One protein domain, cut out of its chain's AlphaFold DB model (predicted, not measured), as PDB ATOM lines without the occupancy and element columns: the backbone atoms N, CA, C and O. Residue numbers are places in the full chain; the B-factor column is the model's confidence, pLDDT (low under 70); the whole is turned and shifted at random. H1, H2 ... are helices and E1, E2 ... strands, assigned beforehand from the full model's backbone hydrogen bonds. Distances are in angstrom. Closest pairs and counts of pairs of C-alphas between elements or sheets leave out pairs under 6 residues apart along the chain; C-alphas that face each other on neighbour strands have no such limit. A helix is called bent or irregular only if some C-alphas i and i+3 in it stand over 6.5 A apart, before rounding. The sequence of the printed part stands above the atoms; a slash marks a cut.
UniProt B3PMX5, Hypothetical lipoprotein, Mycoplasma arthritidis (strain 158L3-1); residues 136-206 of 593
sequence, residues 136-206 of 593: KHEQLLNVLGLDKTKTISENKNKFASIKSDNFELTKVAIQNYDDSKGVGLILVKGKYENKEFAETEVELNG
ATOM      1  N   LYS A 136     -51.164  13.497  17.976       81.94
ATOM      2  CA  LYS A 136     -50.496  12.610  18.937       81.94
ATOM      3  C   LYS A 136     -49.897  11.367  18.290       81.94
ATOM      4  O   LYS A 136     -49.149  10.655  18.958       81.94
ATOM      5  N   HIS A 137     -50.158  11.113  17.005       83.25
ATOM      6  CA  HIS A 137     -49.615   9.946  16.306       83.25
ATOM      7  C   HIS A 137     -48.085   9.999  16.222       83.25
ATOM      8  O   HIS A 137     -47.433   8.999  16.498       83.25
ATOM      9  N   GLU A 138     -47.484  11.157  15.925       80.94
ATOM     10  CA  GLU A 138     -46.017  11.277  15.903       80.94
ATOM     11  C   GLU A 138     -45.398  11.041  17.285       80.94
ATOM     12  O   GLU A 138     -44.394  10.338  17.401       80.94
ATOM     13  N   GLN A 139     -46.028  11.557  18.347       84.62
ATOM     14  CA  GLN A 139     -45.588  11.303  19.722       84.62
ATOM     15  C   GLN A 139     -45.673   9.811  20.061       84.62
ATOM     16  O   GLN A 139     -44.743   9.261  20.646       84.62
ATOM     17  N   LEU A 140     -46.749   9.140  19.640       87.38
ATOM     18  CA  LEU A 140     -46.921   7.700  19.807       87.38
ATOM     19  C   LEU A 140     -45.838   6.902  19.061       87.38
ATOM     20  O   LEU A 140     -45.259   5.980  19.634       87.38
ATOM     21  N   LEU A 141     -45.522   7.265  17.814       85.62
ATOM     22  CA  LEU A 141     -44.467   6.599  17.039       85.62
ATOM     23  C   LEU A 141     -43.079   6.802  17.665       85.62
ATOM     24  O   LEU A 141     -42.272   5.872  17.669       85.62
ATOM     25  N   ASN A 142     -42.826   7.979  18.245       85.12
ATOM     26  CA  ASN A 142     -41.600   8.253  18.995       85.12
ATOM     27  C   ASN A 142     -41.508   7.401  20.269       85.12
ATOM     28  O   ASN A 142     -40.436   6.882  20.570       85.12
ATOM     29  N   VAL A 143     -42.622   7.198  20.986       88.38
ATOM     30  CA  VAL A 143     -42.665   6.328  22.177       88.38
ATOM     31  C   VAL A 143     -42.353   4.873  21.828       88.38
ATOM     32  O   VAL A 143     -41.634   4.217  22.574       88.38
ATOM     33  N   LEU A 144     -42.816   4.376  20.677       89.12
ATOM     34  CA  LEU A 144     -42.454   3.040  20.184       89.12
ATOM     35  C   LEU A 144     -40.965   2.919  19.801       89.12
ATOM     36  O   LEU A 144     -40.475   1.814  19.561       89.12
ATOM     37  N   GLY A 145     -40.235   4.038  19.719       88.25
ATOM     38  CA  GLY A 145     -38.809   4.066  19.407       88.25
ATOM     39  C   GLY A 145     -38.487   3.462  18.040       88.25
ATOM     40  O   GLY A 145     -37.443   2.822  17.888       88.25
ATOM     41  N   LEU A 146     -39.393   3.586  17.066       90.88
ATOM     42  CA  LEU A 146     -39.236   2.986  15.740       90.88
ATOM     43  C   LEU A 146     -38.094   3.658  14.972       90.88
ATOM     44  O   LEU A 146     -37.998   4.881  14.905       90.88
ATOM     45  N   ASP A 147     -37.236   2.846  14.365       90.62
ATOM     46  CA  ASP A 147     -36.117   3.318  13.558       90.62
ATOM     47  C   ASP A 147     -36.530   3.357  12.085       90.62
ATOM     48  O   ASP A 147     -36.611   2.317  11.428       90.62
ATOM     49  N   LYS A 148     -36.800   4.562  11.569       90.38
ATOM     50  CA  LYS A 148     -37.213   4.773  10.172       90.38
ATOM     51  C   LYS A 148     -36.106   4.476   9.155       90.38
ATOM     52  O   LYS A 148     -36.409   4.337   7.974       90.38
ATOM     53  N   THR A 149     -34.847   4.345   9.583       89.44
ATOM     54  CA  THR A 149     -33.749   3.919   8.695       89.44
ATOM     55  C   THR A 149     -33.767   2.415   8.413       89.44
ATOM     56  O   THR A 149     -33.044   1.946   7.536       89.44
ATOM     57  N   LYS A 150     -34.624   1.666   9.116       90.81
ATOM     58  CA  LYS A 150     -34.878   0.236   8.926       90.81
ATOM     59  C   LYS A 150     -36.262   0.002   8.339       90.81
ATOM     60  O   LYS A 150     -37.106   0.903   8.336       90.81
ATOM     61  N   THR A 151     -36.507  -1.203   7.840       92.56
ATOM     62  CA  THR A 151     -37.838  -1.571   7.344       92.56
ATOM     63  C   THR A 151     -38.821  -1.782   8.501       92.56
ATOM     64  O   THR A 151     -38.441  -1.823   9.680       92.56
ATOM     65  N   ILE A 152     -40.116  -1.903   8.200       93.50
ATOM     66  CA  ILE A 152     -41.130  -2.118   9.243       93.50
ATOM     67  C   ILE A 152     -40.964  -3.514   9.849       93.50
ATOM     68  O   ILE A 152     -41.043  -3.662  11.070       93.50
ATOM     69  N   SER A 153     -40.652  -4.521   9.027       93.25
ATOM     70  CA  SER A 153     -40.389  -5.879   9.517       93.25
ATOM     71  C   SER A 153     -39.179  -5.964  10.457       93.25
ATOM     72  O   SER A 153     -39.199  -6.729  11.420       93.25
ATOM     73  N   GLU A 154     -38.146  -5.144  10.252       92.25
ATOM     74  CA  GLU A 154     -36.977  -5.069  11.139       92.25
ATOM     75  C   GLU A 154     -37.282  -4.382  12.477       92.25
ATOM     76  O   GLU A 154     -36.592  -4.613  13.469       92.25
ATOM     77  N   ASN A 155     -38.340  -3.571  12.530       92.62
ATOM     78  CA  ASN A 155     -38.850  -2.967  13.760       92.62
ATOM     79  C   ASN A 155     -39.924  -3.831  14.448       92.62
ATOM     80  O   ASN A 155     -40.476  -3.409  15.463       92.62
ATOM     81  N   LYS A 156     -40.237  -5.033  13.933       90.06
ATOM     82  CA  LYS A 156     -41.390  -5.844  14.371       90.06
ATOM     83  C   LYS A 156     -41.431  -6.096  15.884       90.06
ATOM     84  O   LYS A 156     -42.497  -6.084  16.490       90.06
ATOM     85  N   ASN A 157     -40.268  -6.285  16.500       89.25
ATOM     86  CA  ASN A 157     -40.125  -6.517  17.938       89.25
ATOM     87  C   ASN A 157     -40.477  -5.302  18.815       89.25
ATOM     88  O   ASN A 157     -40.706  -5.474  20.009       89.25
ATOM     89  N   LYS A 158     -40.529  -4.093  18.247       91.00
ATOM     90  CA  LYS A 158     -40.883  -2.857  18.962       91.00
ATOM     91  C   LYS A 158     -42.389  -2.604  19.024       91.00
ATOM     92  O   LYS A 158     -42.829  -1.766  19.805       91.00
ATOM     93  N   PHE A 159     -43.193  -3.325  18.242       90.00
ATOM     94  CA  PHE A 159     -44.654  -3.247  18.317       90.00
ATOM     95  C   PHE A 159     -45.163  -4.096  19.483       90.00
ATOM     96  O   PHE A 159     -45.694  -5.189  19.307       90.00
ATOM     97  N   ALA A 160     -44.951  -3.585  20.692       87.56
ATOM     98  CA  ALA A 160     -45.353  -4.212  21.940       87.56
ATOM     99  C   ALA A 160     -46.020  -3.189  22.865       87.56
ATOM    100  O   ALA A 160     -45.968  -1.979  22.641       87.56
ATOM    101  N   SER A 161     -46.655  -3.690  23.921       86.19
ATOM    102  CA  SER A 161     -47.183  -2.838  24.989       86.19
ATOM    103  C   SER A 161     -46.042  -2.075  25.662       86.19
ATOM    104  O   SER A 161     -44.990  -2.652  25.938       86.19
ATOM    105  N   ILE A 162     -46.248  -0.788  25.931       88.44
ATOM    106  CA  ILE A 162     -45.219   0.097  26.485       88.44
ATOM    107  C   ILE A 162     -45.846   1.132  27.413       88.44
ATOM    108  O   ILE A 162     -46.979   1.568  27.204       88.44
ATOM    109  N   LYS A 163     -45.089   1.541  28.429       86.94
ATOM    110  CA  LYS A 163     -45.445   2.631  29.330       86.94
ATOM    111  C   LYS A 163     -44.353   3.696  29.305       86.94
ATOM    112  O   LYS A 163     -43.181   3.373  29.467       86.94
ATOM    113  N   SER A 164     -44.752   4.941  29.100       86.56
ATOM    114  CA  SER A 164     -43.932   6.150  29.146       86.56
ATOM    115  C   SER A 164     -44.689   7.252  29.894       86.56
ATOM    116  O   SER A 164     -45.834   7.048  30.299       86.56
ATOM    117  N   ASP A 165     -44.064   8.417  30.073       79.88
ATOM    118  CA  ASP A 165     -44.606   9.521  30.880       79.88
ATOM    119  C   ASP A 165     -46.034   9.920  30.481       79.88
ATOM    120  O   ASP A 165     -46.889  10.131  31.340       79.88
ATOM    121  N   ASN A 166     -46.311   9.949  29.173       85.00
ATOM    122  CA  ASN A 166     -47.601  10.383  28.637       85.00
ATOM    123  C   ASN A 166     -48.418   9.254  28.002       85.00
ATOM    124  O   ASN A 166     -49.593   9.477  27.723       85.00
ATOM    125  N   PHE A 167     -47.850   8.066  27.770       90.06
ATOM    126  CA  PHE A 167     -48.543   6.953  27.112       90.06
ATOM    127  C   PHE A 167     -48.478   5.657  27.922       90.06
ATOM    128  O   PHE A 167     -47.424   5.240  28.382       90.06
ATOM    129  N   GLU A 168     -49.600   4.946  28.007       90.81
ATOM    130  CA  GLU A 168     -49.667   3.565  28.504       90.81
ATOM    131  C   GLU A 168     -50.377   2.710  27.447       90.81
ATOM    132  O   GLU A 168     -51.605   2.611  27.427       90.81
ATOM    133  N   LEU A 169     -49.611   2.147  26.508       91.12
ATOM    134  CA  LEU A 169     -50.118   1.313  25.418       91.12
ATOM    135  C   LEU A 169     -50.303  -0.126  25.904       91.12
ATOM    136  O   LEU A 169     -49.356  -0.792  26.308       91.12
ATOM    137  N   THR A 170     -51.539  -0.607  25.822       88.25
ATOM    138  CA  THR A 170     -51.963  -1.961  26.232       88.25
ATOM    139  C   THR A 170     -52.051  -2.947  25.069       88.25
ATOM    140  O   THR A 170     -52.126  -4.155  25.278       88.25
ATOM    141  N   LYS A 171     -52.080  -2.435  23.833       89.44
ATOM    142  CA  LYS A 171     -52.042  -3.221  22.600       89.44
ATOM    143  C   LYS A 171     -51.393  -2.389  21.506       89.44
ATOM    144  O   LYS A 171     -51.780  -1.241  21.295       89.44
ATOM    145  N   VAL A 172     -50.446  -3.002  20.808       91.75
ATOM    146  CA  VAL A 172     -49.827  -2.487  19.586       91.75
ATOM    147  C   VAL A 172     -49.727  -3.677  18.645       91.75
ATOM    148  O   VAL A 172     -48.969  -4.605  18.905       91.75
ATOM    149  N   ALA A 173     -50.557  -3.706  17.609       90.31
ATOM    150  CA  ALA A 173     -50.648  -4.837  16.694       90.31
ATOM    151  C   ALA A 173     -50.464  -4.364  15.256       90.31
ATOM    152  O   ALA A 173     -51.187  -3.489  14.789       90.31
ATOM    153  N   ILE A 174     -49.523  -4.968  14.540       92.56
ATOM    154  CA  ILE A 174     -49.362  -4.736  13.106       92.56
ATOM    155  C   ILE A 174     -50.590  -5.292  12.380       92.56
ATOM    156  O   ILE A 174     -50.934  -6.458  12.558       92.56
ATOM    157  N   GLN A 175     -51.231  -4.467  11.552       93.00
ATOM    158  CA  GLN A 175     -52.317  -4.886  10.662       93.00
ATOM    159  C   GLN A 175     -51.776  -5.273   9.292       93.00
ATOM    160  O   GLN A 175     -52.095  -6.335   8.756       93.00
ATOM    161  N   ASN A 176     -50.931  -4.412   8.731       94.50
ATOM    162  CA  ASN A 176     -50.242  -4.674   7.482       94.50
ATOM    163  C   ASN A 176     -48.925  -3.903   7.394       94.50
ATOM    164  O   ASN A 176     -48.733  -2.896   8.071       94.50
ATOM    165  N   TYR A 177     -48.024  -4.378   6.543       95.25
ATOM    166  CA  TYR A 177     -46.924  -3.575   6.018       95.25
ATOM    167  C   TYR A 177     -46.445  -4.137   4.685       95.25
ATOM    168  O   TYR A 177     -46.685  -5.303   4.355       95.25
ATOM    169  N   ASP A 178     -45.755  -3.291   3.931       93.44
ATOM    170  CA  ASP A 178     -45.093  -3.640   2.683       93.44
ATOM    171  C   ASP A 178     -43.708  -2.984   2.667       93.44
ATOM    172  O   ASP A 178     -43.570  -1.776   2.442       93.44
ATOM    173  N   ASP A 179     -42.674  -3.788   2.926       93.50
ATOM    174  CA  ASP A 179     -41.297  -3.301   3.018       93.50
ATOM    175  C   ASP A 179     -40.775  -2.740   1.683       93.50
ATOM    176  O   ASP A 179     -39.859  -1.920   1.687       93.50
ATOM    177  N   SER A 180     -41.369  -3.098   0.535       91.50
ATOM    178  CA  SER A 180     -41.004  -2.485  -0.757       91.50
ATOM    179  C   SER A 180     -41.466  -1.027  -0.863       91.50
ATOM    180  O   SER A 180     -40.873  -0.213  -1.573       91.50
ATOM    181  N   LYS A 181     -42.519  -0.669  -0.123       91.81
ATOM    182  CA  LYS A 181     -43.107   0.673  -0.120       91.81
ATOM    183  C   LYS A 181     -42.672   1.508   1.079       91.81
ATOM    184  O   LYS A 181     -42.784   2.731   1.009       91.81
ATOM    185  N   GLY A 182     -42.165   0.879   2.141       92.06
ATOM    186  CA  GLY A 182     -41.792   1.561   3.385       92.06
ATOM    187  C   GLY A 182     -43.005   2.130   4.128       92.06
ATOM    188  O   GLY A 182     -42.895   3.163   4.795       92.06
ATOM    189  N   VAL A 183     -44.168   1.487   3.954       93.38
ATOM    190  CA  VAL A 183     -45.445   1.889   4.557       93.38
ATOM    191  C   VAL A 183     -46.142   0.710   5.227       93.38
ATOM    192  O   VAL A 183     -45.967  -0.445   4.828       93.38
ATOM    193  N   GLY A 184     -46.957   1.005   6.234       93.56
ATOM    194  CA  GLY A 184     -47.759   0.006   6.931       93.56
ATOM    195  C   GLY A 184     -48.838   0.620   7.808       93.56
ATOM    196  O   GLY A 184     -49.019   1.834   7.843       93.56
ATOM    197  N   LEU A 185     -49.546  -0.239   8.530       93.25
ATOM    198  CA  LEU A 185     -50.654   0.121   9.397       93.25
ATOM    199  C   LEU A 185     -50.554  -0.667  10.700       93.25
ATOM    200  O   LEU A 185     -50.411  -1.894  10.686       93.25
ATOM    201  N   ILE A 186     -50.662   0.035  11.824       93.50
ATOM    202  CA  ILE A 186     -50.745  -0.573  13.152       93.50
ATOM    203  C   ILE A 186     -52.051  -0.192  13.832       93.50
ATOM    204  O   ILE A 186     -52.638   0.849  13.556       93.50
ATOM    205  N   LEU A 187     -52.473  -1.038  14.757       92.06
ATOM    206  CA  LEU A 187     -53.633  -0.845  15.603       92.06
ATOM    207  C   LEU A 187     -53.160  -0.676  17.043       92.06
ATOM    208  O   LEU A 187     -52.460  -1.544  17.573       92.06
ATOM    209  N   VAL A 188     -53.527   0.440  17.668       92.31
ATOM    210  CA  VAL A 188     -53.059   0.816  19.006       92.31
ATOM    211  C   VAL A 188     -54.216   1.064  19.961       92.31
ATOM    212  O   VAL A 188     -55.227   1.658  19.597       92.31
ATOM    213  N   LYS A 189     -54.058   0.623  21.210       91.62
ATOM    214  CA  LYS A 189     -55.019   0.855  22.297       91.62
ATOM    215  C   LYS A 189     -54.284   1.116  23.603       91.62
ATOM    216  O   LYS A 189     -53.364   0.374  23.957       91.62
ATOM    217  N   GLY A 190     -54.719   2.113  24.365       90.81
ATOM    218  CA  GLY A 190     -54.081   2.446  25.634       90.81
ATOM    219  C   GLY A 190     -54.633   3.704  26.285       90.81
ATOM    220  O   GLY A 190     -55.807   4.039  26.119       90.81
ATOM    221  N   LYS A 191     -53.760   4.394  27.022       90.19
ATOM    222  CA  LYS A 191     -54.020   5.699  27.632       90.19
ATOM    223  C   LYS A 191     -53.042   6.755  27.133       90.19
ATOM    224  O   LYS A 191     -51.876   6.439  26.905       90.19
ATOM    225  N   TYR A 192     -53.517   7.992  27.039       88.75
ATOM    226  CA  TYR A 192     -52.707   9.201  26.904       88.75
ATOM    227  C   TYR A 192     -53.027  10.134  28.076       88.75
ATOM    228  O   TYR A 192     -54.205  10.370  28.344       88.75
ATOM    229  N   GLU A 193     -52.021  10.601  28.820       87.19
ATOM    230  CA  GLU A 193     -52.201  11.427  30.031       87.19
ATOM    231  C   GLU A 193     -53.273  10.853  30.988       87.19
ATOM    232  O   GLU A 193     -54.187  11.537  31.450       87.19
ATOM    233  N   ASN A 194     -53.189   9.541  31.247       83.38
ATOM    234  CA  ASN A 194     -54.129   8.751  32.059       83.38
ATOM    235  C   ASN A 194     -55.577   8.641  31.534       83.38
ATOM    236  O   ASN A 194     -56.408   8.019  32.199       83.38
ATOM    237  N   LYS A 195     -55.891   9.151  30.339       85.62
ATOM    238  CA  LYS A 195     -57.202   8.983  29.690       85.62
ATOM    239  C   LYS A 195     -57.153   7.865  28.660       85.62
ATOM    240  O   LYS A 195     -56.314   7.879  27.764       85.62
ATOM    241  N   GLU A 196     -58.055   6.894  28.777       86.75
ATOM    242  CA  GLU A 196     -58.178   5.823  27.786       86.75
ATOM    243  C   GLU A 196     -58.684   6.366  26.446       86.75
ATOM    244  O   GLU A 196     -59.686   7.081  26.401       86.75
ATOM    245  N   PHE A 197     -58.033   5.961  25.359       86.56
ATOM    246  CA  PHE A 197     -58.493   6.224  23.998       86.56
ATOM    247  C   PHE A 197     -59.014   4.933  23.344       86.56
ATOM    248  O   PHE A 197     -58.689   3.815  23.769       86.56
ATOM    249  N   ALA A 198     -59.892   5.079  22.350       84.12
ATOM    250  CA  ALA A 198     -60.420   3.959  21.577       84.12
ATOM    251  C   ALA A 198     -59.318   3.284  20.758       84.12
ATOM    252  O   ALA A 198     -58.306   3.893  20.426       84.12
ATOM    253  N   GLU A 199     -59.516   2.020  20.399       88.06
ATOM    254  CA  GLU A 199     -58.590   1.350  19.492       88.06
ATOM    255  C   GLU A 199     -58.507   2.128  18.166       88.06
ATOM    256  O   GLU A 199     -59.529   2.402  17.543       88.06
ATOM    257  N   THR A 200     -57.300   2.565  17.802       88.94
ATOM    258  CA  THR A 200     -57.061   3.531  16.721       88.94
ATOM    259  C   THR A 200     -56.068   2.953  15.720       88.94
ATOM    260  O   THR A 200     -55.078   2.327  16.106       88.94
ATOM    261  N   GLU A 201     -56.327   3.167  14.433       90.38
ATOM    262  CA  GLU A 201     -55.405   2.826  13.353       90.38
ATOM    263  C   GLU A 201     -54.392   3.956  13.134       90.38
ATOM    264  O   GLU A 201     -54.753   5.129  13.036       90.38
ATOM    265  N   VAL A 202     -53.111   3.601  13.058       90.31
ATOM    266  CA  VAL A 202     -52.009   4.543  12.851       90.31
ATOM    267  C   VAL A 202     -51.196   4.098  11.645       90.31
ATOM    268  O   VAL A 202     -50.651   2.991  11.612       90.31
ATOM    269  N   GLU A 203     -51.103   4.978  10.651       91.38
ATOM    270  CA  GLU A 203     -50.270   4.761   9.473       91.38
ATOM    271  C   GLU A 203     -48.783   4.916   9.810       91.38
ATOM    272  O   GLU A 203     -48.347   5.881  10.445       91.38
ATOM    273  N   LEU A 204     -47.988   3.969   9.326       92.44
ATOM    274  CA  LEU A 204     -46.537   4.004   9.347       92.44
ATOM    275  C   LEU A 204     -46.046   4.481   7.985       92.44
ATOM    276  O   LEU A 204     -46.253   3.799   6.988       92.44
ATOM    277  N   ASN A 205     -45.367   5.627   7.950       90.62
ATOM    278  CA  ASN A 205     -44.841   6.218   6.723       90.62
ATOM    279  C   ASN A 205     -43.375   6.648   6.883       90.62
ATOM    280  O   ASN A 205     -42.949   7.124   7.946       90.62
ATOM    281  N   GLY A 206     -42.622   6.529   5.785       88.62
ATOM    282  CA  GLY A 206     -41.236   6.992   5.683       88.62
ATOM    283  C   GLY A 206     -40.195   6.026   6.248       88.62
ATOM    284  O   GLY A 206     -39.130   6.482   6.654       88.62
TER     285      GLY A 206
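AT A GLANCE: This is residues 136 to 206 of the 593 residues of the protein "Hypothetical lipoprotein" of Mycoplasma arthritidis (strain 158L3-1) (UniProt B3PMX5). Look for one long, bowed and twisted sheet of three strands, E1, E2 and E3, with two short helices, H1 and H2, and the stretches that join them on its hollow side. The strands make the long axis and fold back on each other as two hairpins. The printed part has 71 residues in the order H1, H2, E1, E2, E3; the sheet's order is E1 - E2 - E3, all antiparallel, and the class is mixed, helices and strands. The whole is compact, with a radius of gyration of the C-alphas of 11.6 A, yet elongated, spanning 37 by 19 by 19 A.

IN THESE COORDINATES: Find C-alpha 136 at (-50.496, 12.610, 18.937); from there H1 runs to residue 143. H2 is residues 153 to 158, irregular, with C-alphas 154 and 157 7.6 A apart. E1, residues 167 to 178, is 26.8 A long and bends by 81 degrees at residue 170. E2, residues 183 to 192, is 24.6 A long and bends by 72 degrees at residue 189. E3, residues 195 to 205, is 26.2 A long, bends by 73 degrees at residue 198 and ends at C-alpha 205, (-44.841, 6.218, 6.723).

HOW THE PARTS SIT: The sheet is a meander, each strand the antiparallel neighbour of the one before. Between E1 and E2, see N 170 and O 189 at 2.8 A; between E2 and E3, N 202 and O 186 at 2.8 A. H1 is on the sheet, its closest C-alphas to E3 being His 137 and Val 202, 6.8 A. H2 only grazes the sheet; Ser 153 and Tyr 177 are its closest C-alphas to E1, 7.8 A. H1 and H2 are apart. In H1 every O i to N i+4 pair is within hydrogen-bond range; in H2 0 of 2 are, but 2 of 3 O i to N i+3 pairs.

THE WHOLE: The C-alphas farthest apart, Ser 180 and Asn 194, are 37.1 A apart. The printed part has no cut, and no link is long. No printed residue is under 70 in pLDDT.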